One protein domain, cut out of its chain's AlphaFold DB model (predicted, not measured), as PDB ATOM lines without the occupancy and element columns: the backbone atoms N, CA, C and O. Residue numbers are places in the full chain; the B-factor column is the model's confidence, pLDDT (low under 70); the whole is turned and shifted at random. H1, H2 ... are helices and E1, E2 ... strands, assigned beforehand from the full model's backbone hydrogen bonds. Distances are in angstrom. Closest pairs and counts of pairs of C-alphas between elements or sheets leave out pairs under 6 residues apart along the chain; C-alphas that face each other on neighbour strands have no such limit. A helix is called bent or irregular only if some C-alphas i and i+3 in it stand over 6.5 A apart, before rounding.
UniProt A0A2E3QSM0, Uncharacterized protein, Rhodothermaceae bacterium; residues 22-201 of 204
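Overview. This is residues 22 to 201 of the 204 residues of an uncharacterized protein of Rhodothermaceae bacterium (UniProt A0A2E3QSM0). A twisted sheet of eight strands curls round one long helix, H1, which runs through the middle of the domain. Three shorter helices, H2, H3 and H4, gather round residues 39 to 49 of H1, toward one end of the body. The printed part has 180 residues, with four named helices and eight named strands that follow along the chain in the order H1 H2 H3 E1 E2 E3 E4 E5 E6 H4 E7 E8. The sheet is branched, its neighbour pairs antiparallel, and the class is mixed, helices and strands. The whole is compact, with a radius of gyration of the C-alphas of 16.6 A and spans of 51 by 34 by 33 A.

Along the chain. The strands are E1, residues 77 to 85, 21.3 A; E2, 88 to 95, 22.0 A; E3, 106 to 114, 26.3 A; E4, 120 to 129, 28.4 A; E5, 142 to 144; E6, 147 to 158, 31.8 A; E7, 185 to 190, 15.7 A; and E8, 197 to 199, where C-alpha 199 is at (-27.265, 182.477, 0.247). H1, residues 22 to 51, measures 45.4 A from C-alpha 22 at (-22.126, 171.850, -2.100) to C-alpha 51 at (-59.234, 190.876, -19.990); it is irregular, with C-alphas 22 and 25 7.3 A apart. H2 is residues 58 to 62, H3 65 to 69, and H4 160 to 169, 14.2 A.

Arrangement. E1 to E4 form a meander, each strand the antiparallel neighbour of the one before. Its hairpins are E1 and E2 (N 81 to O 92, 2.8 A), E2 and E3 (N 91 to O 110, 2.8 A), and E3 and E4 (N 109 to O 125, 2.9 A). E6 bends by 60 degrees at residue 150; E4 (N 122 to O 156, 2.8 A) and E5 (N 144 to O 147, 2.9 A), its hairpin partner, lie on one side of it, and E7 (N 148 to O 189, 2.8 A) on the other side. E7 and E8 are a hairpin (N 188 to O 197, 2.9 A). H1 is on this sheet; its closest C-alphas to E6 are those of Ala 42 and Val 158, 6.2 A. As the hub, H1 touches H3 (closest C-alphas Thr 43 and Glu 66, 5.6 A), H4 (Leu 46 and Val 160, 6.4 A; about perpendicular, 83 degrees) and, only just, with 3 pairs of C-alphas within 8 A, H2 (Ala 44 and Leu 61, 6.5 A). H2 lies over E1 on the same face as H1, at a height over the sheet of 9.1 A; H3 and H4 are not on it. Every O i to N i+4 pair is within hydrogen-bond range in H2, H3 and H4; in H1, 24 of 26 are.

Size, cuts and confidence. The C-alphas farthest apart, those of Ser 51 and Gly 192, are 51.7 A apart. The printed part has no cut. The links E4 to E5 and H4 to E7 are long. Mean pLDDT of the printed part is 79.4; residues 97 to 104, 130 to 137, 151 and 175 to 201 are under 70.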
ATOM      1  N   ALA A  22     -21.139 172.766  -2.667       75.00
ATOM      2  CA  ALA A  22     -22.126 171.850  -2.100       75.00
ATOM      3  C   ALA A  22     -23.578 172.321  -2.307       75.00
ATOM      4  O   ALA A  22     -24.478 171.487  -2.295       75.00
ATOM      5  N   LEU A  23     -23.813 173.625  -2.511       73.50
ATOM      6  CA  LEU A  23     -25.141 174.211  -2.739       73.50
ATOM      7  C   LEU A  23     -25.549 174.249  -4.221       73.50
ATOM      8  O   LEU A  23     -26.694 174.587  -4.516       73.50
ATOM      9  N   ALA A  24     -24.654 173.897  -5.153       75.44
ATOM     10  CA  ALA A  24     -24.946 173.968  -6.586       75.44
ATOM     11  C   ALA A  24     -26.184 173.139  -7.004       75.44
ATOM     12  O   ALA A  24     -27.039 173.696  -7.689       75.44
ATOM     13  N   PRO A  25     -26.381 171.886  -6.536       77.31
ATOM     14  CA  PRO A  25     -27.585 171.119  -6.870       77.31
ATOM     15  C   PRO A  25     -28.882 171.759  -6.350       77.31
ATOM     16  O   PRO A  25     -29.908 171.722  -7.026       77.31
ATOM     17  N   THR A  26     -28.843 172.378  -5.166       76.75
ATOM     18  CA  THR A  26     -29.993 173.103  -4.603       76.75
ATOM     19  C   THR A  26     -30.316 174.350  -5.421       76.75
ATOM     20  O   THR A  26     -31.490 174.642  -5.641       76.75
ATOM     21  N   ALA A  27     -29.295 175.071  -5.891       74.94
ATOM     22  CA  ALA A  27     -29.471 176.221  -6.772       74.94
ATOM     23  C   ALA A  27     -30.062 175.800  -8.128       74.94
ATOM     24  O   ALA A  27     -31.014 176.417  -8.598       74.94
ATOM     25  N   ASP A  28     -29.569 174.708  -8.721       76.50
ATOM     26  CA  ASP A  28     -30.102 174.162  -9.975       76.50
ATOM     27  C   ASP A  28     -31.574 173.760  -9.840       76.50
ATOM     28  O   ASP A  28     -32.397 174.130 -10.680       76.50
ATOM     29  N   ARG A  29     -31.924 173.068  -8.747       77.62
ATOM     30  CA  ARG A  29     -33.316 172.741  -8.419       77.62
ATOM     31  C   ARG A  29     -34.163 174.000  -8.289       77.62
ATOM     32  O   ARG A  29     -35.211 174.100  -8.912       77.62
ATOM     33  N   PHE A  30     -33.688 174.976  -7.525       78.12
ATOM     34  CA  PHE A  30     -34.438 176.201  -7.309       78.12
ATOM     35  C   PHE A  30     -34.686 176.954  -8.618       78.12
ATOM     36  O   PHE A  30     -35.797 177.412  -8.856       78.12
ATOM     37  N   ARG A  31     -33.706 177.008  -9.529       76.94
ATOM     38  CA  ARG A  31     -33.902 177.587 -10.868       76.94
ATOM     39  C   ARG A  31     -34.959 176.836 -11.688       76.94
ATOM     40  O   ARG A  31     -35.727 177.474 -12.413       76.94
ATOM     41  N   ALA A  32     -35.045 175.514 -11.548       79.31
ATOM     42  CA  ALA A  32     -36.121 174.733 -12.154       79.31
ATOM     43  C   ALA A  32     -37.498 175.095 -11.561       79.31
ATOM     44  O   ALA A  32     -38.450 175.305 -12.315       79.31
ATOM     45  N   ASP A  33     -37.602 175.276 -10.244       82.94
ATOM     46  CA  ASP A  33     -38.860 175.686  -9.606       82.94
ATOM     47  C   ASP A  33     -39.279 177.096 -10.052       82.94
ATOM     48  O   ASP A  33     -40.446 177.341 -10.379       82.94
ATOM     49  N   LEU A  34     -38.313 178.016 -10.177       83.25
ATOM     50  CA  LEU A  34     -38.561 179.373 -10.668       83.25
ATOM     51  C   LEU A  34     -39.076 179.405 -12.107       83.25
ATOM     52  O   LEU A  34     -39.851 180.289 -12.453       83.25
ATOM     53  N   THR A  35     -38.704 178.428 -12.932       84.75
ATOM     54  CA  THR A  35     -39.199 178.315 -14.311       84.75
ATOM     55  C   THR A  35     -40.722 178.129 -14.327       84.75
ATOM     56  O   THR A  35     -41.446 178.745 -15.116       84.75
ATOM     57  N   THR A  36     -41.235 177.328 -13.392       88.56
ATOM     58  CA  THR A  36     -42.674 177.116 -13.207       88.56
ATOM     59  C   THR A  36     -43.346 178.350 -12.608       88.56
ATOM     60  O   THR A  36     -44.389 178.776 -13.105       88.56
ATOM     61  N   VAL A  37     -42.727 178.972 -11.596       90.00
ATOM     62  CA  VAL A  37     -43.215 180.228 -10.996       90.00
ATOM     63  C   VAL A  37     -43.379 181.313 -12.062       90.00
ATOM     64  O   VAL A  37     -44.431 181.950 -12.147       90.00
ATOM     65  N   THR A  38     -42.377 181.492 -12.923       88.75
ATOM     66  CA  THR A  38     -42.405 182.469 -14.014       88.75
ATOM     67  C   THR A  38     -43.478 182.140 -15.046       88.75
ATOM     68  O   THR A  38     -44.165 183.052 -15.503       88.75
ATOM     69  N   ALA A  39     -43.695 180.863 -15.379       91.75
ATOM     70  CA  ALA A  39     -44.776 180.469 -16.284       91.75
ATOM     71  C   ALA A  39     -46.168 180.786 -15.703       91.75
ATOM     72  O   ALA A  39     -47.032 181.293 -16.425       91.75
ATOM     73  N   VAL A  40     -46.391 180.544 -14.403       94.75
ATOM     74  CA  VAL A  40     -47.644 180.909 -13.714       94.75
ATOM     75  C   VAL A  40     -47.840 182.427 -13.733       94.75
ATOM     76  O   VAL A  40     -48.892 182.894 -14.174       94.75
ATOM     77  N   LEU A  41     -46.817 183.187 -13.325       94.31
ATOM     78  CA  LEU A  41     -46.841 184.650 -13.294       94.31
ATOM     79  C   LEU A  41     -47.122 185.248 -14.677       94.31
ATOM     80  O   LEU A  41     -48.064 186.021 -14.832       94.31
ATOM     81  N   ALA A  42     -46.351 184.855 -15.694       93.94
ATOM     82  CA  ALA A  42     -46.500 185.367 -17.053       93.94
ATOM     83  C   ALA A  42     -47.883 185.049 -17.635       93.94
ATOM     84  O   ALA A  42     -48.490 185.896 -18.289       93.94
ATOM     85  N   THR A  43     -48.421 183.856 -17.362       96.56
ATOM     86  CA  THR A  43     -49.769 183.487 -17.817       96.56
ATOM     87  C   THR A  43     -50.833 184.351 -17.153       96.56
ATOM     88  O   THR A  43     -51.699 184.889 -17.841       96.56
ATOM     89  N   ALA A  44     -50.774 184.513 -15.828       96.88
ATOM     90  CA  ALA A  44     -51.731 185.337 -15.097       96.88
ATOM     91  C   ALA A  44     -51.669 186.807 -15.540       96.88
ATOM     92  O   ALA A  44     -52.716 187.422 -15.745       96.88
ATOM     93  N   ALA A  45     -50.461 187.334 -15.756       95.25
ATOM     94  CA  ALA A  45     -50.226 188.681 -16.259       95.25
ATOM     95  C   ALA A  45     -50.815 188.886 -17.664       95.25
ATOM     96  O   ALA A  45     -51.536 189.852 -17.890       95.25
ATOM     97  N   LEU A  46     -50.583 187.953 -18.597       96.06
ATOM     98  CA  LEU A  46     -51.137 188.027 -19.954       96.06
ATOM     99  C   LEU A  46     -52.671 187.938 -19.968       96.06
ATOM    100  O   LEU A  46     -53.315 188.659 -20.732       96.06
ATOM    101  N   VAL A  47     -53.262 187.085 -19.122       97.06
ATOM    102  CA  VAL A  47     -54.724 186.984 -18.972       97.06
ATOM    103  C   VAL A  47     -55.305 188.276 -18.398       97.06
ATOM    104  O   VAL A  47     -56.301 188.778 -18.926       97.06
ATOM    105  N   HIS A  48     -54.686 188.831 -17.354       96.81
ATOM    106  CA  HIS A  48     -55.102 190.105 -16.773       96.81
ATOM    107  C   HIS A  48     -54.990 191.242 -17.790       96.81
ATOM    108  O   HIS A  48     -55.947 191.983 -17.974       96.81
ATOM    109  N   ASP A  49     -53.873 191.345 -18.509       95.31
ATOM    110  CA  ASP A  49     -53.668 192.397 -19.504       95.31
ATOM    111  C   ASP A  49     -54.685 192.329 -20.655       95.31
ATOM    112  O   ASP A  49     -55.167 193.355 -21.127       95.31
ATOM    113  N   ALA A  50     -55.061 191.121 -21.085       94.75
ATOM    114  CA  ALA A  50     -56.036 190.932 -22.157       94.75
ATOM    115  C   ALA A  50     -57.493 191.179 -21.723       94.75
ATOM    116  O   ALA A  50     -58.310 191.594 -22.543       94.75
ATOM    117  N   SER A  51     -57.839 190.882 -20.466       94.00
ATOM    118  CA  SER A  51     -59.234 190.876 -19.990       94.00
ATOM    119  C   SER A  51     -59.576 191.980 -18.986       94.00
ATOM    120  O   SER A  51     -60.751 192.204 -18.705       94.00
ATOM    121  N   GLY A  52     -58.571 192.656 -18.430       94.06
ATOM    122  CA  GLY A  52     -58.710 193.597 -17.317       94.06
ATOM    123  C   GLY A  52     -58.945 192.935 -15.954       94.06
ATOM    124  O   GLY A  52     -59.212 193.638 -14.984       94.06
ATOM    125  N   THR A  53     -58.888 191.602 -15.862       94.00
ATOM    126  CA  THR A  53     -59.144 190.861 -14.616       94.00
ATOM    127  C   THR A  53     -58.201 189.678 -14.446       94.00
ATOM    128  O   THR A  53     -57.967 188.925 -15.390       94.00
ATOM    129  N   PHE A  54     -57.694 189.464 -13.230       96.06
ATOM    130  CA  PHE A  54     -56.866 188.296 -12.947       96.06
ATOM    131  C   PHE A  54     -57.695 187.006 -13.058       96.06
ATOM    132  O   PHE A  54     -58.878 187.000 -12.695       96.06
ATOM    133  N   PRO A  55     -57.092 185.897 -13.526       95.12
ATOM    134  CA  PRO A  55     -57.763 184.604 -13.540       95.12
ATOM    135  C   PRO A  55     -58.165 184.203 -12.117       95.12
ATOM    136  O   PRO A  55     -57.330 184.138 -11.226       95.12
ATOM    137  N   SER A  56     -59.448 183.913 -11.901       91.94
ATOM    138  CA  SER A  56     -60.001 183.597 -10.573       91.94
ATOM    139  C   SER A  56     -60.200 182.102 -10.320       91.94
ATOM    140  O   SER A  56     -60.615 181.706  -9.233       91.94
ATOM    141  N   THR A  57     -59.935 181.258 -11.319       94.69
ATOM    142  CA  THR A  57     -60.076 179.801 -11.220       94.69
ATOM    143  C   THR A  57     -58.946 179.100 -11.967       94.69
ATOM    144  O   THR A  57     -58.480 179.623 -12.986       94.69
ATOM    145  N   PRO A  58     -58.551 177.882 -11.551       94.75
ATOM    146  CA  PRO A  58     -57.557 177.104 -12.282       94.75
ATOM    147  C   PRO A  58     -57.905 176.895 -13.757       94.75
ATOM    148  O   PRO A  58     -57.018 176.895 -14.605       94.75
ATOM    149  N   TYR A  59     -59.197 176.772 -14.078       94.19
ATOM    150  CA  TYR A  59     -59.671 176.672 -15.456       94.19
ATOM    151  C   TYR A  59     -59.422 177.962 -16.248       94.19
ATOM    152  O   TYR A  59     -58.957 177.894 -17.382       94.19
ATOM    153  N   ALA A  60     -59.665 179.134 -15.653       94.81
ATOM    154  CA  ALA A  60     -59.374 180.417 -16.293       94.81
ATOM    155  C   ALA A  60     -57.870 180.611 -16.547       94.81
ATOM    156  O   ALA A  60     -57.496 181.194 -17.561       94.81
ATOM    157  N   LEU A  61     -57.010 180.093 -15.663       96.44
ATOM    158  CA  LEU A  61     -55.561 180.137 -15.849       96.44
ATOM    159  C   LEU A  61     -55.090 179.103 -16.887       96.44
ATOM    160  O   LEU A  61     -54.604 179.482 -17.950       96.44
ATOM    161  N   LEU A  62     -55.256 177.806 -16.612       95.50
ATOM    162  CA  LEU A  62     -54.706 176.701 -17.417       95.50
ATOM    163  C   LEU A  62     -55.442 176.488 -18.752       95.50
ATOM    164  O   LEU A  62     -54.853 176.017 -19.732       95.50
ATOM    165  N   GLY A  63     -56.727 176.842 -18.799       95.19
ATOM    166  CA  GLY A  63     -57.560 176.792 -20.000       95.19
ATOM    167  C   GLY A  63     -57.364 177.985 -20.937       95.19
ATOM    168  O   GLY A  63     -57.808 177.928 -22.083       95.19
ATOM    169  N   SER A  64     -56.671 179.043 -20.500       96.88
ATOM    170  CA  SER A  64     -56.371 180.202 -21.348       96.88
ATOM    171  C   SER A  64     -55.477 179.826 -22.535       96.88
ATOM    172  O   SER A  64     -54.681 178.886 -22.466       96.88
ATOM    173  N   ALA A  65     -55.567 180.585 -23.630       94.94
ATOM    174  CA  ALA A  65     -54.630 180.452 -24.749       94.94
ATOM    175  C   ALA A  65     -53.181 180.728 -24.307       94.94
ATOM    176  O   ALA A  65     -52.252 180.055 -24.755       94.94
ATOM    177  N   GLU A  66     -53.011 181.664 -23.372       95.75
ATOM    178  CA  GLU A  66     -51.710 182.081 -22.857       95.75
ATOM    179  C   GLU A  66     -50.992 180.954 -22.115       95.75
ATOM    180  O   GLU A  66     -49.792 180.797 -22.303       95.75
ATOM    181  N   ALA A  67     -51.711 180.073 -21.407       95.25
ATOM    182  CA  ALA A  67     -51.102 178.907 -20.760       95.25
ATOM    183  C   ALA A  67     -50.401 177.957 -21.746       95.25
ATOM    184  O   ALA A  67     -49.442 177.279 -21.382       95.25
ATOM    185  N   GLY A  68     -50.869 177.881 -22.997       93.38
ATOM    186  CA  GLY A  68     -50.174 177.128 -24.044       93.38
ATOM    187  C   GLY A  68     -48.919 177.846 -24.544       93.38
ATOM    188  O   GLY A  68     -47.921 177.200 -24.844       93.38
ATOM    189  N   ARG A  69     -48.960 179.178 -24.607       93.19
ATOM    190  CA  ARG A  69     -47.885 180.026 -25.141       93.19
ATOM    191  C   ARG A  69     -46.721 180.183 -24.167       93.19
ATOM    192  O   ARG A  69     -45.575 180.192 -24.593       93.19
ATOM    193  N   THR A  70     -47.009 180.255 -22.872       91.81
ATOM    194  CA  THR A  70     -46.013 180.380 -21.796       91.81
ATOM    195  C   THR A  70     -45.429 179.038 -21.344       91.81
ATOM    196  O   THR A  70     -44.575 179.000 -20.461       91.81
ATOM    197  N   GLY A  71     -45.913 177.919 -21.894       90.94
ATOM    198  CA  GLY A  71     -45.532 176.570 -21.470       90.94
ATOM    199  C   GLY A  71     -46.203 176.092 -20.176       90.94
ATOM    200  O   GLY A  71     -46.027 174.931 -19.811       90.94
ATOM    201  N   LEU A  72     -47.021 176.918 -19.510       93.38
ATOM    202  CA  LEU A  72     -47.689 176.553 -18.255       93.38
ATOM    203  C   LEU A  72     -48.568 175.301 -18.390       93.38
ATOM    204  O   LEU A  72     -48.619 174.483 -17.481       93.38
ATOM    205  N   ARG A  73     -49.247 175.112 -19.526       91.62
ATOM    206  CA  ARG A  73     -50.101 173.932 -19.742       91.62
ATOM    207  C   ARG A  73     -49.305 172.624 -19.789       91.62
ATOM    208  O   ARG A  73     -49.855 171.573 -19.485       91.62
ATOM    209  N   ALA A  74     -48.038 172.686 -20.193       88.50
ATOM    210  CA  ALA A  74     -47.136 171.539 -20.186       88.50
ATOM    211  C   ALA A  74     -46.440 171.351 -18.826       88.50
ATOM    212  O   ALA A  74     -45.808 170.318 -18.606       88.50
ATOM    213  N   ALA A  75     -46.552 172.324 -17.913       86.31
ATOM    214  CA  ALA A  75     -46.038 172.182 -16.563       86.31
ATOM    215  C   ALA A  75     -46.832 171.097 -15.827       86.31
ATOM    216  O   ALA A  75     -48.064 171.055 -15.861       86.31
ATOM    217  N   SER A  76     -46.112 170.199 -15.163       84.00
ATOM    218  CA  SER A  76     -46.723 169.123 -14.391       84.00
ATOM    219  C   SER A  76     -47.141 169.689 -13.033       84.00
ATOM    220  O   SER A  76     -46.324 169.797 -12.126       84.00
ATOM    221  N   LEU A  77     -48.401 170.115 -12.923       87.88
ATOM    222  CA  LEU A  77     -48.971 170.755 -11.734       87.88
ATOM    223  C   LEU A  77     -50.164 169.955 -11.206       87.88
ATOM    224  O   LEU A  77     -50.985 169.467 -11.984       87.88
ATOM    225  N   SER A  78     -50.305 169.887  -9.887       86.81
ATOM    226  CA  SER A  78     -51.469 169.340  -9.193       86.81
ATOM    227  C   SER A  78     -51.960 170.295  -8.101       86.81
ATOM    228  O   SER A  78     -51.324 171.306  -7.792       86.81
ATOM    229  N   GLU A  79     -53.154 170.013  -7.570       87.25
ATOM    230  CA  GLU A  79     -53.784 170.771  -6.473       87.25
ATOM    231  C   GLU A  79     -53.794 172.297  -6.655       87.25
ATOM    232  O   GLU A  79     -53.695 173.068  -5.692       87.25
ATOM    233  N   ILE A  80     -53.910 172.742  -7.905       92.50
ATOM    234  CA  ILE A  80     -53.922 174.161  -8.208       92.50
ATOM    235  C   ILE A  80     -55.205 174.801  -7.674       92.50
ATOM    236  O   ILE A  80     -56.322 174.341  -7.913       92.50
ATOM    237  N   SER A  81     -55.036 175.892  -6.946       93.75
ATOM    238  CA  SER A  81     -56.111 176.688  -6.373       93.75
ATOM    239  C   SER A  81     -55.780 178.164  -6.515       93.75
ATOM    240  O   SER A  81     -54.615 178.553  -6.624       93.75
ATOM    241  N   MET A  82     -56.826 178.978  -6.578       95.00
ATOM    242  CA  MET A  82     -56.712 180.414  -6.780       95.00
ATOM    243  C   MET A  82     -57.679 181.117  -5.842       95.00
ATOM    244  O   MET A  82     -58.808 180.660  -5.649       95.00
ATOM    245  N   SER A  83     -57.242 182.232  -5.282       93.44
ATOM    246  CA  SER A  83     -58.082 183.113  -4.484       93.44
ATOM    247  C   SER A  83     -57.757 184.554  -4.826       93.44
ATOM    248  O   SER A  83     -56.601 184.903  -5.045       93.44
ATOM    249  N   ARG A  84     -58.783 185.403  -4.873       88.38
ATOM    250  CA  ARG A  84     -58.569 186.845  -5.004       88.38
ATOM    251  C   ARG A  84     -57.792 187.347  -3.786       88.38
ATOM    252  O   ARG A  84     -58.133 186.974  -2.664       88.38
ATOM    253  N   ASP A  85     -56.819 188.214  -4.025       83.69
ATOM    254  CA  ASP A  85     -56.050 188.890  -2.984       83.69
ATOM    255  C   ASP A  85     -56.009 190.393  -3.282       83.69
ATOM    256  O   ASP A  85     -55.242 190.849  -4.125       83.69
ATOM    257  N   GLY A  86     -56.926 191.156  -2.679       84.44
ATOM    258  CA  GLY A  86     -57.138 192.564  -3.029       84.44
ATOM    259  C   GLY A  86     -57.435 192.751  -4.523       84.44
ATOM    260  O   GLY A  86     -58.378 192.151  -5.052       84.44
ATOM    261  N   ASP A  87     -56.611 193.568  -5.183       84.81
ATOM    262  CA  ASP A  87     -56.636 193.808  -6.634       84.81
ATOM    263  C   ASP A  87     -55.824 192.770  -7.437       84.81
ATOM    264  O   ASP A  87     -55.793 192.818  -8.666       84.81
ATOM    265  N   GLY A  88     -55.182 191.821  -6.753       93.44
ATOM    266  CA  GLY A  88     -54.359 190.754  -7.308       93.44
ATOM    267  C   GLY A  88     -54.991 189.360  -7.235       93.44
ATOM    268  O   GLY A  88     -56.202 189.175  -7.039       93.44
ATOM    269  N   VAL A  89     -54.140 188.347  -7.392       96.69
ATOM    270  CA  VAL A  89     -54.506 186.934  -7.246       96.69
ATOM    271  C   VAL A  89     -53.424 186.143  -6.525       96.69
ATOM    272  O   VAL A  89     -52.256 186.183  -6.898       96.69
ATOM    273  N   ALA A  90     -53.840 185.357  -5.537       96.44
ATOM    274  CA  ALA A  90     -53.014 184.338  -4.915       96.44
ATOM    275  C   ALA A  90     -53.226 183.000  -5.632       96.44
ATOM    276  O   ALA A  90     -54.359 182.540  -5.814       96.44
ATOM    277  N   VAL A  91     -52.131 182.365  -6.033       96.00
ATOM    278  CA  VAL A  91     -52.103 181.057  -6.689       96.00
ATOM    279  C   VAL A  91     -51.348 180.086  -5.798       96.00
ATOM    280  O   VAL A  91     -50.218 180.347  -5.396       96.00
ATOM    281  N   ARG A  92     -51.950 178.933  -5.513       94.94
ATOM    282  CA  ARG A  92     -51.292 177.824  -4.819       94.94
ATOM    283  C   ARG A  92     -51.290 176.597  -5.714       94.94
ATOM    284  O   ARG A  92     -52.336 176.270  -6.266       94.94
ATOM    285  N   TYR A  93     -50.168 175.893  -5.805       92.06
ATOM    286  CA  TYR A  93     -50.067 174.622  -6.525       92.06
ATOM    287  C   TYR A  93     -49.026 173.685  -5.901       92.06
ATOM    288  O   TYR A  93     -48.171 174.110  -5.121       92.06
ATOM    289  N   VAL A  94     -49.115 172.408  -6.267       88.50
ATOM    290  CA  VAL A  94     -48.117 171.371  -5.986       88.50
ATOM    291  C   VAL A  94     -47.430 171.025  -7.312       88.50
ATOM    292  O   VAL A  94     -48.119 170.646  -8.265       88.50
ATOM    293  N   PRO A  95     -46.107 171.212  -7.453       83.62
ATOM    294  CA  PRO A  95     -45.394 170.718  -8.620       83.62
ATOM    295  C   PRO A  95     -45.367 169.190  -8.562       83.62
ATOM    296  O   PRO A  95     -45.017 168.597  -7.544       83.62
ATOM    297  N   LEU A  96     -45.763 168.542  -9.653       75.50
ATOM    298  CA  LEU A  96     -45.631 167.098  -9.772       75.50
ATOM    299  C   LEU A  96     -44.158 166.749 -10.019       75.50
ATOM    300  O   LEU A  96     -43.471 167.468 -10.752       75.50
ATOM    301  N   PRO A  97     -43.674 165.637  -9.450       64.69
ATOM    302  CA  PRO A  97     -42.281 165.242  -9.553       64.69
ATOM    303  C   PRO A  97     -41.873 165.070 -11.018       64.69
ATOM    304  O   PRO A  97     -42.405 164.229 -11.745       64.69
ATOM    305  N   ILE A  98     -40.880 165.843 -11.448       56.50
ATOM    306  CA  ILE A  98     -40.178 165.607 -12.708       56.50
ATOM    307  C   ILE A  98     -38.976 164.741 -12.355       56.50
ATOM    308  O   ILE A  98     -38.118 165.161 -11.578       56.50
ATOM    309  N   ALA A  99     -38.906 163.525 -12.901       49.88
ATOM    310  CA  ALA A  99     -37.757 162.647 -12.691       49.88
ATOM    311  C   ALA A  99     -36.440 163.414 -12.955       49.88
ATOM    312  O   ALA A  99     -36.333 164.080 -13.988       49.88
ATOM    313  N   PRO A 100     -35.438 163.347 -12.057       48.88
ATOM    314  CA  PRO A 100     -35.297 162.434 -10.912       48.88
ATOM    315  C   PRO A 100     -35.842 162.960  -9.565       48.88
ATOM    316  O   PRO A 100     -35.625 162.326  -8.534       48.88
ATOM    317  N   TYR A 101     -36.510 164.113  -9.530       55.00
ATOM    318  CA  TYR A 101     -36.926 164.773  -8.291       55.00
ATOM    319  C   TYR A 101     -38.296 164.260  -7.823       55.00
ATOM    320  O   TYR A 101     -39.337 164.753  -8.236       55.00
ATOM    321  N   THR A 102     -38.298 163.248  -6.953       51.22
ATOM    322  CA  THR A 102     -39.494 162.576  -6.403       51.22
ATOM    323  C   THR A 102     -40.017 163.260  -5.135       51.22
ATOM    324  O   THR A 102     -39.900 162.703  -4.042       51.22
ATOM    325  N   ARG A 103     -40.501 164.501  -5.226       62.41
ATOM    326  CA  ARG A 103     -41.020 165.220  -4.051       62.41
ATOM    327  C   ARG A 103     -42.452 165.680  -4.284       62.41
ATOM    328  O   ARG A 103     -42.667 166.727  -4.879       62.41
ATOM    329  N   ASP A 104     -43.397 164.894  -3.778       63.28
ATOM    330  CA  ASP A 104     -44.843 165.161  -3.856       63.28
ATOM    331  C   ASP A 104     -45.318 166.116  -2.741       63.28
ATOM    332  O   ASP A 104     -46.498 166.435  -2.630       63.28
ATOM    333  N   ASP A 105     -44.393 166.553  -1.886       72.31
ATOM    334  CA  ASP A 105     -44.641 167.272  -0.640       72.31
ATOM    335  C   ASP A 105     -44.373 168.785  -0.731       72.31
ATOM    336  O   ASP A 105     -44.445 169.510   0.271       72.31
ATOM    337  N   GLU A 106     -44.036 169.267  -1.926       82.25
ATOM    338  CA  GLU A 106     -43.756 170.670  -2.197       82.25
ATOM    339  C   GLU A 106     -45.041 171.455  -2.477       82.25
ATOM    340  O   GLU A 106     -45.922 171.033  -3.218       82.25
ATOM    341  N   VAL A 107     -45.150 172.637  -1.880       87.19
ATOM    342  CA  VAL A 107     -46.264 173.557  -2.081       87.19
ATOM    343  C   VAL A 107     -45.694 174.920  -2.417       87.19
ATOM    344  O   VAL A 107     -44.970 175.513  -1.606       87.19
ATOM    345  N   VAL A 108     -46.086 175.435  -3.577       90.38
ATOM    346  CA  VAL A 108     -45.763 176.787  -4.016       90.38
ATOM    347  C   VAL A 108     -46.978 177.681  -3.819       90.38
ATOM    348  O   VAL A 108     -48.094 177.332  -4.204       90.38
ATOM    349  N   THR A 109     -46.752 178.843  -3.220       92.75
ATOM    350  CA  THR A 109     -47.707 179.953  -3.182       92.75
ATOM    351  C   THR A 109     -47.113 181.137  -3.923       92.75
ATOM    352  O   THR A 109     -45.929 181.426  -3.742       92.75
ATOM    353  N   LEU A 110     -47.923 181.807  -4.731       93.62
ATOM    354  CA  LEU A 110     -47.543 182.951  -5.542       93.62
ATOM    355  C   LEU A 110     -48.633 184.021  -5.456       93.62
ATOM    356  O   LEU A 110     -49.739 183.797  -5.945       93.62
ATOM    357  N   ASP A 111     -48.300 185.173  -4.891       95.06
ATOM    358  CA  ASP A 111     -49.194 186.328  -4.797       95.06
ATOM    359  C   ASP A 111     -48.836 187.315  -5.909       95.06
ATOM    360  O   ASP A 111     -47.714 187.827  -5.959       95.06
ATOM    361  N   ILE A 112     -49.764 187.513  -6.845       95.19
ATOM    362  CA  ILE A 112     -49.548 188.248  -8.091       95.19
ATOM    363  C   ILE A 112     -50.293 189.574  -8.054       95.19
ATOM    364  O   ILE A 112     -51.514 189.603  -7.889       95.19
ATOM    365  N   THR A 113     -49.567 190.656  -8.311       95.06
ATOM    366  CA  THR A 113     -50.094 192.015  -8.432       95.06
ATOM    367  C   THR A 113     -49.585 192.682  -9.704       95.06
ATOM    368  O   THR A 113     -48.629 192.229 -10.337       95.06
ATOM    369  N   ARG A 114     -50.249 193.770 -10.095       94.12
ATOM    370  CA  ARG A 114     -49.740 194.711 -11.091       94.12
ATOM    371  C   ARG A 114     -49.260 195.957 -10.355       94.12
ATOM    372  O   ARG A 114     -50.023 196.525  -9.581       94.12
ATOM    373  N   ASP A 115     -48.024 196.346 -10.607       89.12
ATOM    374  CA  ASP A 115     -47.388 197.520 -10.024       89.12
ATOM    375  C   ASP A 115     -47.785 198.792 -10.799       89.12
ATOM    376  O   ASP A 115     -48.277 198.732 -11.933       89.12
ATOM    377  N   ASP A 116     -47.573 199.961 -10.189       87.38
ATOM    378  CA  ASP A 116     -47.975 201.265 -10.746       87.38
ATOM    379  C   ASP A 116     -47.296 201.591 -12.089       87.38
ATOM    380  O   ASP A 116     -47.849 202.323 -12.913       87.38
ATOM    381  N   ASP A 117     -46.103 201.041 -12.325       83.88
ATOM    382  CA  ASP A 117     -45.355 201.186 -13.577       83.88
ATOM    383  C   ASP A 117     -45.851 200.247 -14.694       83.88
ATOM    384  O   ASP A 117     -45.382 200.319 -15.831       83.88
ATOM    385  N   GLY A 118     -46.839 199.398 -14.393       84.81
ATOM    386  CA  GLY A 118     -47.428 198.429 -15.306       84.81
ATOM    387  C   GLY A 118     -46.764 197.052 -15.293       84.81
ATOM    388  O   GLY A 118     -47.317 196.146 -15.924       84.81
ATOM    389  N   THR A 119     -45.653 196.876 -14.571       88.88
ATOM    390  CA  THR A 119     -44.988 195.583 -14.360       88.88
ATOM    391  C   THR A 119     -45.873 194.666 -13.521       88.88
ATOM    392  O   THR A 119     -46.627 195.116 -12.663       88.88
ATOM    393  N   TYR A 120     -45.804 193.356 -13.755       91.19
ATOM    394  CA  TYR A 120     -46.466 192.373 -12.903       91.19
ATOM    395  C   TYR A 120     -45.451 191.750 -11.958       91.19
ATOM    396  O   TYR A 120     -44.435 191.218 -12.406       91.19
ATOM    397  N   SER A 121     -45.753 191.768 -10.668       90.50
ATOM    398  CA  SER A 121     -44.907 191.206  -9.622       90.50
ATOM    399  C   SER A 121     -45.574 189.986  -9.002       90.50
ATOM    400  O   SER A 121     -46.782 189.958  -8.791       90.50
ATOM    401  N   GLY A 122     -44.775 188.958  -8.735       90.06
ATOM    402  CA  GLY A 122     -45.201 187.705  -8.133       90.06
ATOM    403  C   GLY A 122     -44.331 187.364  -6.930       90.06
ATOM    404  O   GLY A 122     -43.203 186.892  -7.102       90.06
ATOM    405  N   ALA A 123     -44.841 187.590  -5.721       89.81
ATOM    406  CA  ALA A 123     -44.178 187.170  -4.492       89.81
ATOM    407  C   ALA A 123     -44.400 185.668  -4.298       89.81
ATOM    408  O   ALA A 123     -45.530 185.227  -4.097       89.81
ATOM    409  N   TYR A 124     -43.337 184.870  -4.380       88.19
ATOM    410  CA  TYR A 124     -43.434 183.420  -4.262       88.19
ATOM    411  C   TYR A 124     -42.830 182.905  -2.964       88.19
ATOM    412  O   TYR A 124     -41.855 183.435  -2.417       88.19
ATOM    413  N   ARG A 125     -43.382 181.789  -2.505       87.75
ATOM    414  CA  ARG A 125     -42.836 180.988  -1.420       87.75
ATOM    415  C   ARG A 125     -42.998 179.516  -1.754       87.75
ATOM    416  O   ARG A 125     -44.100 179.058  -2.039       87.75
ATOM    417  N   ILE A 126     -41.895 178.786  -1.661       86.19
ATOM    418  CA  ILE A 126     -41.844 177.339  -1.811       86.19
ATOM    419  C   ILE A 126     -41.646 176.745  -0.421       86.19
ATOM    420  O   ILE A 126     -40.707 177.089   0.303       86.19
ATOM    421  N   THR A 127     -42.565 175.875  -0.027       83.31
ATOM    422  CA  THR A 127     -42.530 175.172   1.258       83.31
ATOM    423  C   THR A 127     -42.629 173.679   1.033       83.31
ATOM    424  O   THR A 127     -43.220 173.243   0.050       83.31
ATOM    425  N   ARG A 128     -42.098 172.892   1.967       81.38
ATOM    426  CA  ARG A 128     -42.318 171.446   2.003       81.38
ATOM    427  C   ARG A 128     -43.100 171.079   3.249       81.38
ATOM    428  O   ARG A 128     -42.824 171.609   4.327       81.38
ATOM    429  N   ARG A 129     -44.091 170.207   3.115       72.62
ATOM    430  CA  ARG A 129     -44.916 169.749   4.239       72.62
ATOM    431  C   ARG A 129     -44.585 168.297   4.536       72.62
ATOM    432  O   ARG A 129     -44.552 167.489   3.625       72.62
ATOM    433  N   ALA A 130     -44.346 167.959   5.798       65.00
ATOM    434  CA  ALA A 130     -44.356 166.556   6.190       65.00
ATOM    435  C   ALA A 130     -45.736 165.956   5.897       65.00
ATOM    436  O   ALA A 130     -46.726 166.696   5.818       65.00
ATOM    437  N   ASP A 131     -45.785 164.631   5.767       61.97
ATOM    438  CA  ASP A 131     -47.044 163.896   5.717       61.97
ATOM    439  C   ASP A 131     -47.973 164.421   6.835       61.97
ATOM    440  O   ASP A 131     -47.513 164.602   7.975       61.97
ATOM    441  N   PRO A 132     -49.242 164.762   6.535       55.59
ATOM    442  CA  PRO A 132     -50.214 165.148   7.552       55.59
ATOM    443  C   PRO A 132     -50.247 164.189   8.752       55.59
ATOM    444  O   PRO A 132     -50.434 164.652   9.881       55.59
ATOM    445  N   ASP A 133     -49.994 162.898   8.521       56.31
ATOM    446  CA  ASP A 133     -49.962 161.856   9.550       56.31
ATOM    447  C   ASP A 133     -48.728 161.954  10.476       56.31
ATOM    448  O   ASP A 133     -48.778 161.517  11.626       56.31
ATOM    449  N   ASP A 134     -47.660 162.637  10.045       53.66
ATOM    450  CA  ASP A 134     -46.427 162.905  10.807       53.66
ATOM    451  C   ASP A 134     -46.450 164.262  11.552       53.66
ATOM    452  O   ASP A 134     -45.421 164.843  11.923       53.66
ATOM    453  N   GLY A 135     -47.644 164.801  11.815       52.59
ATOM    454  CA  GLY A 135     -47.829 165.975  12.674       52.59
ATOM    455  C   GLY A 135     -47.620 167.324  11.980       52.59
ATOM    456  O   GLY A 135     -47.386 168.328  12.660       52.59
ATOM    457  N   GLY A 136     -47.701 167.365  10.644       57.81
ATOM    458  CA  GLY A 136     -47.878 168.595   9.859       57.81
ATOM    459  C   GLY A 136     -46.735 169.613   9.944       57.81
ATOM    460  O   GLY A 136     -46.951 170.810   9.743       57.81
ATOM    461  N   ARG A 137     -45.516 169.175  10.275       65.44
ATOM    462  CA  ARG A 137     -44.352 170.067  10.376       65.44
ATOM    463  C   ARG A 137     -43.852 170.479   8.988       65.44
ATOM    464  O   ARG A 137     -43.802 169.664   8.071       65.44
ATOM    465  N   THR A 138     -43.428 171.733   8.843       70.44
ATOM    466  CA  THR A 138     -42.727 172.198   7.636       70.44
ATOM    467  C   THR A 138     -41.360 171.519   7.552       70.44
ATOM    468  O   THR A 138     -40.549 171.636   8.473       70.44
ATOM    469  N   LEU A 139     -41.112 170.803   6.457       72.06
ATOM    470  CA  LEU A 139     -39.816 170.213   6.143       72.06
ATOM    471  C   LEU A 139     -38.890 171.277   5.540       72.06
ATOM    472  O   LEU A 139     -39.372 172.220   4.903       72.06
ATOM    473  N   PRO A 140     -37.563 171.136   5.694       74.25
ATOM    474  CA  PRO A 140     -36.639 171.988   4.965       74.25
ATOM    475  C   PRO A 140     -36.846 171.806   3.458       74.25
ATOM    476  O   PRO A 140     -37.022 170.682   2.974       74.25
ATOM    477  N   TYR A 141     -36.790 172.918   2.726       77.06
ATOM    478  CA  TYR A 141     -36.785 172.946   1.267       77.06
ATOM    479  C   TYR A 141     -35.738 171.981   0.699       77.06
ATOM    480  O   TYR A 141     -36.062 171.183  -0.177       77.06
ATOM    481  N   ASP A 142     -34.518 171.962   1.247       75.19
ATOM    482  CA  ASP A 142     -33.494 171.002   0.831       75.19
ATOM    483  C   ASP A 142     -32.446 170.701   1.912       75.19
ATOM    484  O   ASP A 142     -32.353 171.384   2.934       75.19
ATOM    485  N   THR A 143     -31.637 169.670   1.679       74.56
ATOM    486  CA  THR A 143     -30.436 169.362   2.467       74.56
ATOM    487  C   THR A 143     -29.262 169.137   1.526       74.56
ATOM    488  O   THR A 143     -29.298 168.217   0.711       74.56
ATOM    489  N   ALA A 144     -28.216 169.946   1.658       73.44
ATOM    490  CA  ALA A 144     -27.095 169.984   0.728       73.44
ATOM    491  C   ALA A 144     -25.764 169.962   1.483       73.44
ATOM    492  O   ALA A 144     -25.397 170.916   2.170       73.44
ATOM    493  N   GLY A 145     -25.041 168.843   1.394       75.06
ATOM    494  CA  GLY A 145     -23.815 168.628   2.163       75.06
ATOM    495  C   GLY A 145     -24.052 168.800   3.667       75.06
ATOM    496  O   GLY A 145     -24.799 168.040   4.277       75.06
ATOM    497  N   ARG A 146     -23.422 169.820   4.263       70.25
ATOM    498  CA  ARG A 146     -23.560 170.165   5.689       70.25
ATOM    499  C   ARG A 146     -24.661 171.185   5.983       70.25
ATOM    500  O   ARG A 146     -24.661 171.757   7.068       70.25
ATOM    501  N   TYR A 147     -25.537 171.480   5.030       71.56
ATOM    502  CA  TYR A 147     -26.512 172.559   5.138       71.56
ATOM    503  C   TYR A 147     -27.952 172.047   5.091       71.56
ATOM    504  O   TYR A 147     -28.292 171.180   4.289       71.56
ATOM    505  N   ARG A 148     -28.806 172.644   5.924       73.62
ATOM    506  CA  ARG A 148     -30.266 172.557   5.871       73.62
ATOM    507  C   ARG A 148     -30.813 173.841   5.251       73.62
ATOM    508  O   ARG A 148     -30.439 174.926   5.679       73.62
ATOM    509  N   VAL A 149     -31.683 173.740   4.259       71.94
ATOM    510  CA  VAL A 149     -32.271 174.891   3.568       71.94
ATOM    511  C   VAL A 149     -33.731 175.000   3.966       71.94
ATOM    512  O   VAL A 149     -34.519 174.126   3.633       71.94
ATOM    513  N   ASP A 150     -34.091 176.052   4.693       70.00
ATOM    514  CA  ASP A 150     -35.395 176.136   5.366       70.00
ATOM    515  C   ASP A 150     -36.465 176.852   4.544       70.00
ATOM    516  O   ASP A 150     -37.653 176.578   4.707       70.00
ATOM    517  N   LEU A 151     -36.064 177.789   3.685       67.19
ATOM    518  CA  LEU A 151     -36.990 178.623   2.932       67.19
ATOM    519  C   LEU A 151     -36.409 178.978   1.567       67.19
ATOM    520  O   LEU A 151     -35.261 179.424   1.482       67.19
ATOM    521  N   ALA A 152     -37.249 178.841   0.543       77.75
ATOM    522  CA  ALA A 152     -37.011 179.342  -0.800       77.75
ATOM    523  C   ALA A 152     -38.152 180.309  -1.170       77.75
ATOM    524  O   ALA A 152     -39.307 179.910  -1.326       77.75
ATOM    525  N   SER A 153     -37.849 181.607  -1.221       80.19
ATOM    526  CA  SER A 153     -38.829 182.670  -1.481       80.19
ATOM    527  C   SER A 153     -38.185 183.885  -2.140       80.19
ATOM    528  O   SER A 153     -36.984 184.114  -1.980       80.19
ATOM    529  N   GLY A 154     -38.997 184.701  -2.804       80.12
ATOM    530  CA  GLY A 154     -38.564 185.949  -3.423       80.12
ATOM    531  C   GLY A 154     -39.676 186.588  -4.246       80.12
ATOM    532  O   GLY A 154     -40.845 186.237  -4.095       80.12
ATOM    533  N   THR A 155     -39.297 187.497  -5.142       83.62
ATOM    534  CA  THR A 155     -40.221 188.147  -6.078       83.62
ATOM    535  C   THR A 155     -39.726 187.948  -7.503       83.62
ATOM    536  O   THR A 155     -38.578 188.270  -7.815       83.62
ATOM    537  N   ALA A 156     -40.591 187.410  -8.359       82.88
ATOM    538  CA  ALA A 156     -40.396 187.391  -9.805       82.88
ATOM    539  C   ALA A 156     -41.170 188.557 -10.431       82.88
ATOM    540  O   ALA A 156     -42.268 188.867  -9.972       82.88
ATOM    541  N   CYS A 157     -40.623 189.176 -11.475       85.44
ATOM    542  CA  CYS A 157     -41.274 190.279 -12.175       85.44
ATOM    543  C   CYS A 157     -41.407 189.956 -13.665       85.44
ATOM    544  O   CYS A 157     -40.523 189.349 -14.271       85.44
ATOM    545  N   VAL A 158     -42.522 190.361 -14.267       86.12
ATOM    546  CA  VAL A 158     -42.809 190.170 -15.689       86.12
ATOM    547  C   VAL A 158     -43.302 191.478 -16.289       86.12
ATOM    548  O   VAL A 158     -44.322 192.024 -15.869       86.12
ATOM    549  N   ASP A 159     -42.612 191.929 -17.333       88.31
ATOM    550  CA  ASP A 159     -43.140 192.921 -18.263       88.31
ATOM    551  C   ASP A 159     -43.907 192.216 -19.395       88.31
ATOM    552  O   ASP A 159     -43.342 191.455 -20.188       88.31
ATOM    553  N   VAL A 160     -45.214 192.476 -19.480       89.50
ATOM    554  CA  VAL A 160     -46.097 191.878 -20.492       89.50
ATOM    555  C   VAL A 160     -45.716 192.309 -21.909       89.50
ATOM    556  O   VAL A 160     -45.877 191.510 -22.837       89.50
ATOM    557  N   ALA A 161     -45.198 193.527 -22.102       88.94
ATOM    558  CA  ALA A 161     -44.783 193.992 -23.424       88.94
ATOM    559  C   ALA A 161     -43.616 193.145 -23.951       88.94
ATOM    560  O   ALA A 161     -43.722 192.559 -25.032       88.94
ATOM    561  N   THR A 162     -42.574 192.980 -23.133       88.44
ATOM    562  CA  THR A 162     -41.434 192.104 -23.430       88.44
ATOM    563  C   THR A 162     -41.870 190.658 -23.680       88.44
ATOM    564  O   THR A 162     -41.478 190.054 -24.680       88.44
ATOM    565  N   VAL A 163     -42.731 190.089 -22.824       89.69
ATOM    566  CA  VAL A 163     -43.209 188.706 -23.006       89.69
ATOM    567  C   VAL A 163     -43.957 188.538 -24.329       89.69
ATOM    568  O   VAL A 163     -43.746 187.554 -25.039       89.69
ATOM    569  N   ARG A 164     -44.814 189.491 -24.709       90.69
ATOM    570  CA  ARG A 164     -45.537 189.436 -25.988       90.69
ATOM    571  C   ARG A 164     -44.605 189.488 -27.188       90.69
ATOM    572  O   ARG A 164     -44.814 188.722 -28.128       90.69
ATOM    573  N   GLU A 165     -43.597 190.354 -27.157       90.62
ATOM    574  CA  GLU A 165     -42.586 190.445 -28.212       90.62
ATOM    575  C   GLU A 165     -41.818 189.124 -28.360       90.62
ATOM    576  O   GLU A 165     -41.683 188.586 -29.464       90.62
ATOM    577  N   GLN A 166     -41.389 188.540 -27.243       90.50
ATOM    578  CA  GLN A 166     -40.689 187.259 -27.241       90.50
ATOM    579  C   GLN A 166     -41.569 186.111 -27.751       90.50
ATOM    580  O   GLN A 166     -41.116 185.265 -28.523       90.50
ATOM    581  N   LEU A 167     -42.850 186.089 -27.373       91.31
ATOM    582  CA  LEU A 167     -43.814 185.110 -27.879       91.31
ATOM    583  C   LEU A 167     -44.068 185.279 -29.381       91.31
ATOM    584  O   LEU A 167     -44.215 184.285 -30.087       91.31
ATOM    585  N   ALA A 168     -44.126 186.515 -29.879       92.31
ATOM    586  CA  ALA A 168     -44.329 186.801 -31.299       92.31
ATOM    587  C   ALA A 168     -43.118 186.400 -32.157       92.31
ATOM    588  O   ALA A 168     -43.285 185.947 -33.287       92.31
ATOM    589  N   THR A 169     -41.908 186.535 -31.615       93.81
ATOM    590  CA  THR A 169     -40.651 186.171 -32.289       93.81
ATOM    591  C   THR A 169     -40.242 184.709 -32.076       93.81
ATOM    592  O   THR A 169     -39.256 184.264 -32.660       93.81
ATOM    593  N   GLY A 170     -40.981 183.949 -31.258       89.69
ATOM    594  CA  GLY A 170     -40.655 182.559 -30.922       89.69
ATOM    595  C   GLY A 170     -39.413 182.405 -30.035       89.69
ATOM    596  O   GLY A 170     -38.827 181.329 -29.989       89.69
ATOM    597  N   THR A 171     -39.001 183.473 -29.348       87.69
ATOM    598  CA  THR A 171     -37.805 183.522 -28.486       87.69
ATOM    599  C   THR A 171     -38.127 183.421 -26.997       87.69
ATOM    600  O   THR A 171     -37.221 183.410 -26.166       87.69
ATOM    601  N   TYR A 172     -39.413 183.354 -26.651       86.25
ATOM    602  CA  TYR A 172     -39.859 183.278 -25.267       86.25
ATOM    603  C   TYR A 172     -39.256 182.075 -24.548       86.25
ATOM    604  O   TYR A 172     -39.392 180.929 -24.978       86.25
ATOM    605  N   THR A 173     -38.640 182.359 -23.406       81.69
ATOM    606  CA  THR A 173     -38.269 181.356 -22.418       81.69
ATOM    607  C   THR A 173     -38.934 181.737 -21.106       81.69
ATOM    608  O   THR A 173     -39.000 182.907 -20.742       81.69
ATOM    609  N   ASN A 174     -39.415 180.743 -20.372       74.62
ATOM    610  CA  ASN A 174     -39.922 180.898 -19.010       74.62
ATOM    611  C   ASN A 174     -38.782 181.018 -17.983       74.62
ATOM    612  O   ASN A 174     -38.960 180.718 -16.804       74.62
ATOM    613  N   THR A 175     -37.612 181.473 -18.433       67.75
ATOM    614  CA  THR A 175     -36.515 181.853 -17.558       67.75
ATOM    615  C   THR A 175     -36.958 183.072 -16.748       67.75
ATOM    616  O   THR A 175     -37.521 184.006 -17.325       67.75
ATOM    617  N   PRO A 176     -36.708 183.106 -15.432       58.16
ATOM    618  CA  PRO A 176     -37.047 184.260 -14.609       58.16
ATOM    619  C   PRO A 176     -36.442 185.555 -15.171       58.16
ATOM    620  O   PRO A 176     -35.223 185.694 -15.255       58.16
ATOM    621  N   GLY A 177     -37.297 186.504 -15.556       51.50
ATOM    622  CA  GLY A 177     -36.915 187.888 -15.842       51.50
ATOM    623  C   GLY A 177     -36.863 188.696 -14.548       51.50
ATOM    624  O   GLY A 177     -37.661 188.428 -13.652       51.50
ATOM    625  N   THR A 178     -35.889 189.615 -14.445       49.72
ATOM    626  CA  THR A 178     -35.595 190.503 -13.294       49.72
ATOM    627  C   THR A 178     -36.172 190.002 -11.974       49.72
ATOM    628  O   THR A 178     -37.280 190.354 -11.575       49.72
ATOM    629  N   LEU A 179     -35.393 189.171 -11.282       50.28
ATOM    630  CA  LEU A 179     -35.578 188.943  -9.853       50.28
ATOM    631  C   LEU A 179     -35.641 190.329  -9.210       50.28
ATOM    632  O   LEU A 179     -34.739 191.134  -9.450       50.28
ATOM    633  N   GLY A 180     -36.740 190.637  -8.523       41.53
ATOM    634  CA  GLY A 180     -37.017 191.985  -8.029       41.53
ATOM    635  C   GLY A 180     -35.911 192.540  -7.111       41.53
ATOM    636  O   GLY A 180     -34.889 191.899  -6.869       41.53
ATOM    637  N   PRO A 181     -36.102 193.725  -6.505       34.19
ATOM    638  CA  PRO A 181     -35.083 194.364  -5.660       34.19
ATOM    639  C   PRO A 181     -34.660 193.527  -4.438       34.19
ATOM    640  O   PRO A 181     -33.670 193.855  -3.782       34.19
ATOM    641  N   GLN A 182     -35.392 192.455  -4.116       38.19
ATOM    642  CA  GLN A 182     -34.981 191.473  -3.126       38.19
ATOM    643  C   GLN A 182     -34.231 190.329  -3.813       38.19
ATOM    644  O   GLN A 182     -34.815 189.631  -4.646       38.19
ATOM    645  N   PRO A 183     -32.954 190.098  -3.464       43.41
ATOM    646  CA  PRO A 183     -32.215 188.982  -4.021       43.41
ATOM    647  C   PRO A 183     -32.911 187.659  -3.711       43.41
ATOM    648  O   PRO A 183     -33.547 187.513  -2.664       43.41
ATOM    649  N   LEU A 184     -32.744 186.684  -4.608       49.09
ATOM    650  CA  LEU A 184     -33.068 185.282  -4.352       49.09
ATOM    651  C   LEU A 184     -32.497 184.892  -2.991       49.09
ATOM    652  O   LEU A 184     -31.283 184.777  -2.836       49.09
ATOM    653  N   THR A 185     -33.370 184.759  -1.997       51.75
ATOM    654  CA  THR A 185     -32.947 184.585  -0.615       51.75
ATOM    655  C   THR A 185     -33.220 183.149  -0.227       51.75
ATOM    656  O   THR A 185     -34.337 182.782   0.139       51.75
ATOM    657  N   VAL A 186     -32.180 182.324  -0.305       57.94
ATOM    658  CA  VAL A 186     -32.215 180.975   0.249       57.94
ATOM    659  C   VAL A 186     -31.711 181.063   1.687       57.94
ATOM    660  O   VAL A 186     -30.560 181.437   1.935       57.94
ATOM    661  N   ARG A 187     -32.579 180.761   2.661       60.41
ATOM    662  CA  ARG A 187     -32.183 180.720   4.076       60.41
ATOM    663  C   ARG A 187     -31.575 179.358   4.381       60.41
ATOM    664  O   ARG A 187     -32.278 178.347   4.384       60.41
ATOM    665  N   VAL A 188     -30.280 179.351   4.667       57.75
ATOM    666  CA  VAL A 188     -29.489 178.149   4.924       57.75
ATOM    667  C   VAL A 188     -29.091 178.095   6.399       57.75
ATOM    668  O   VAL A 188     -28.748 179.108   6.998       57.75
ATOM    669  N   VAL A 189     -29.116 176.916   7.004       59.06
ATOM    670  CA  VAL A 189     -28.690 176.652   8.381       59.06
ATOM    671  C   VAL A 189     -27.620 175.558   8.342       59.06
ATOM    672  O   VAL A 189     -27.887 174.473   7.823       59.06
ATOM    673  N   PRO A 190     -26.394 175.793   8.840       58.59
ATOM    674  CA  PRO A 190     -25.409 174.726   8.996       58.59
ATOM    675  C   PRO A 190     -25.958 173.619   9.907       58.59
ATOM    676  O   PRO A 190     -26.505 173.901  10.971       58.59
ATOM    677  N   LEU A 191     -25.806 172.353   9.522       58.00
ATOM    678  CA  LEU A 191     -26.200 171.213  10.350       58.00
ATOM    679  C   LEU A 191     -25.418 171.253  11.672       58.00
ATOM    680  O   LEU A 191     -24.191 171.175  11.676       58.00
ATOM    681  N   GLY A 192     -26.140 171.390  12.788       50.56
ATOM    682  CA  GLY A 192     -25.565 171.524  14.132       50.56
ATOM    683  C   GLY A 192     -25.282 172.962  14.590       50.56
ATOM    684  O   GLY A 192     -24.688 173.132  15.650       50.56
ATOM    685  N   GLY A 193     -25.690 173.984  13.826       57.47
ATOM    686  CA  GLY A 193     -25.641 175.392  14.235       57.47
ATOM    687  C   GLY A 193     -27.017 176.063  14.193       57.47
ATOM    688  O   GLY A 193     -27.835 175.742  13.338       57.47
ATOM    689  N   ASP A 194     -27.254 177.022  15.092       54.12
ATOM    690  CA  ASP A 194     -28.554 177.708  15.214       54.12
ATOM    691  C   ASP A 194     -28.638 179.022  14.413       54.12
ATOM    692  O   ASP A 194     -29.726 179.556  14.187       54.12
ATOM    693  N   THR A 195     -27.498 179.563  13.964       58.50
ATOM    694  CA  THR A 195     -27.448 180.848  13.252       58.50
ATOM    695  C   THR A 195     -27.648 180.645  11.745       58.50
ATOM    696  O   THR A 195     -26.809 180.005  11.105       58.50
ATOM    697  N   PRO A 196     -28.717 181.200  11.143       60.03
ATOM    698  CA  PRO A 196     -28.940 181.107   9.708       60.03
ATOM    699  C   PRO A 196     -27.952 181.979   8.925       60.03
ATOM    700  O   PRO A 196     -27.578 183.070   9.356       60.03
ATOM    701  N   VAL A 197     -27.592 181.517   7.733       60.91
ATOM    702  CA  VAL A 197     -26.822 182.245   6.727       60.91
ATOM    703  C   VAL A 197     -27.695 182.409   5.489       60.91
ATOM    704  O   VAL A 197     -28.456 181.511   5.122       60.91
ATOM    705  N   TYR A 198     -27.607 183.567   4.846       59.88
ATOM    706  CA  TYR A 198     -28.350 183.838   3.624       59.88
ATOM    707  C   TYR A 198     -27.448 183.592   2.419       59.88
ATOM    708  O   TYR A 198     -26.356 184.157   2.318       59.88
ATOM    709  N   TYR A 199     -27.906 182.720   1.527       58.62
ATOM    710  CA  TYR A 199     -27.265 182.477   0.247       58.62
ATOM    711  C   TYR A 199     -27.978 183.296  -0.823       58.62
ATOM    712  O   TYR A 199     -29.193 183.178  -0.996       58.62
ATOM    713  N   GLN A 200     -27.197 184.120  -1.514       57.62
ATOM    714  CA  GLN A 200     -27.622 184.858  -2.688       57.62
ATOM    715  C   GLN A 200     -26.880 184.279  -3.883       57.62
ATOM    716  O   GLN A 200     -25.649 184.321  -3.945       57.62
ATOM    717  N   GLU A 201     -27.627 183.755  -4.846       48.06
ATOM    718  CA  GLU A 201     -27.044 183.464  -6.142       48.06
ATOM    719  C   GLU A 201     -26.857 184.783  -6.902       48.06
ATOM    720  O   GLU A 201     -27.806 185.543  -7.098       48.06
TER     721      GLU A 201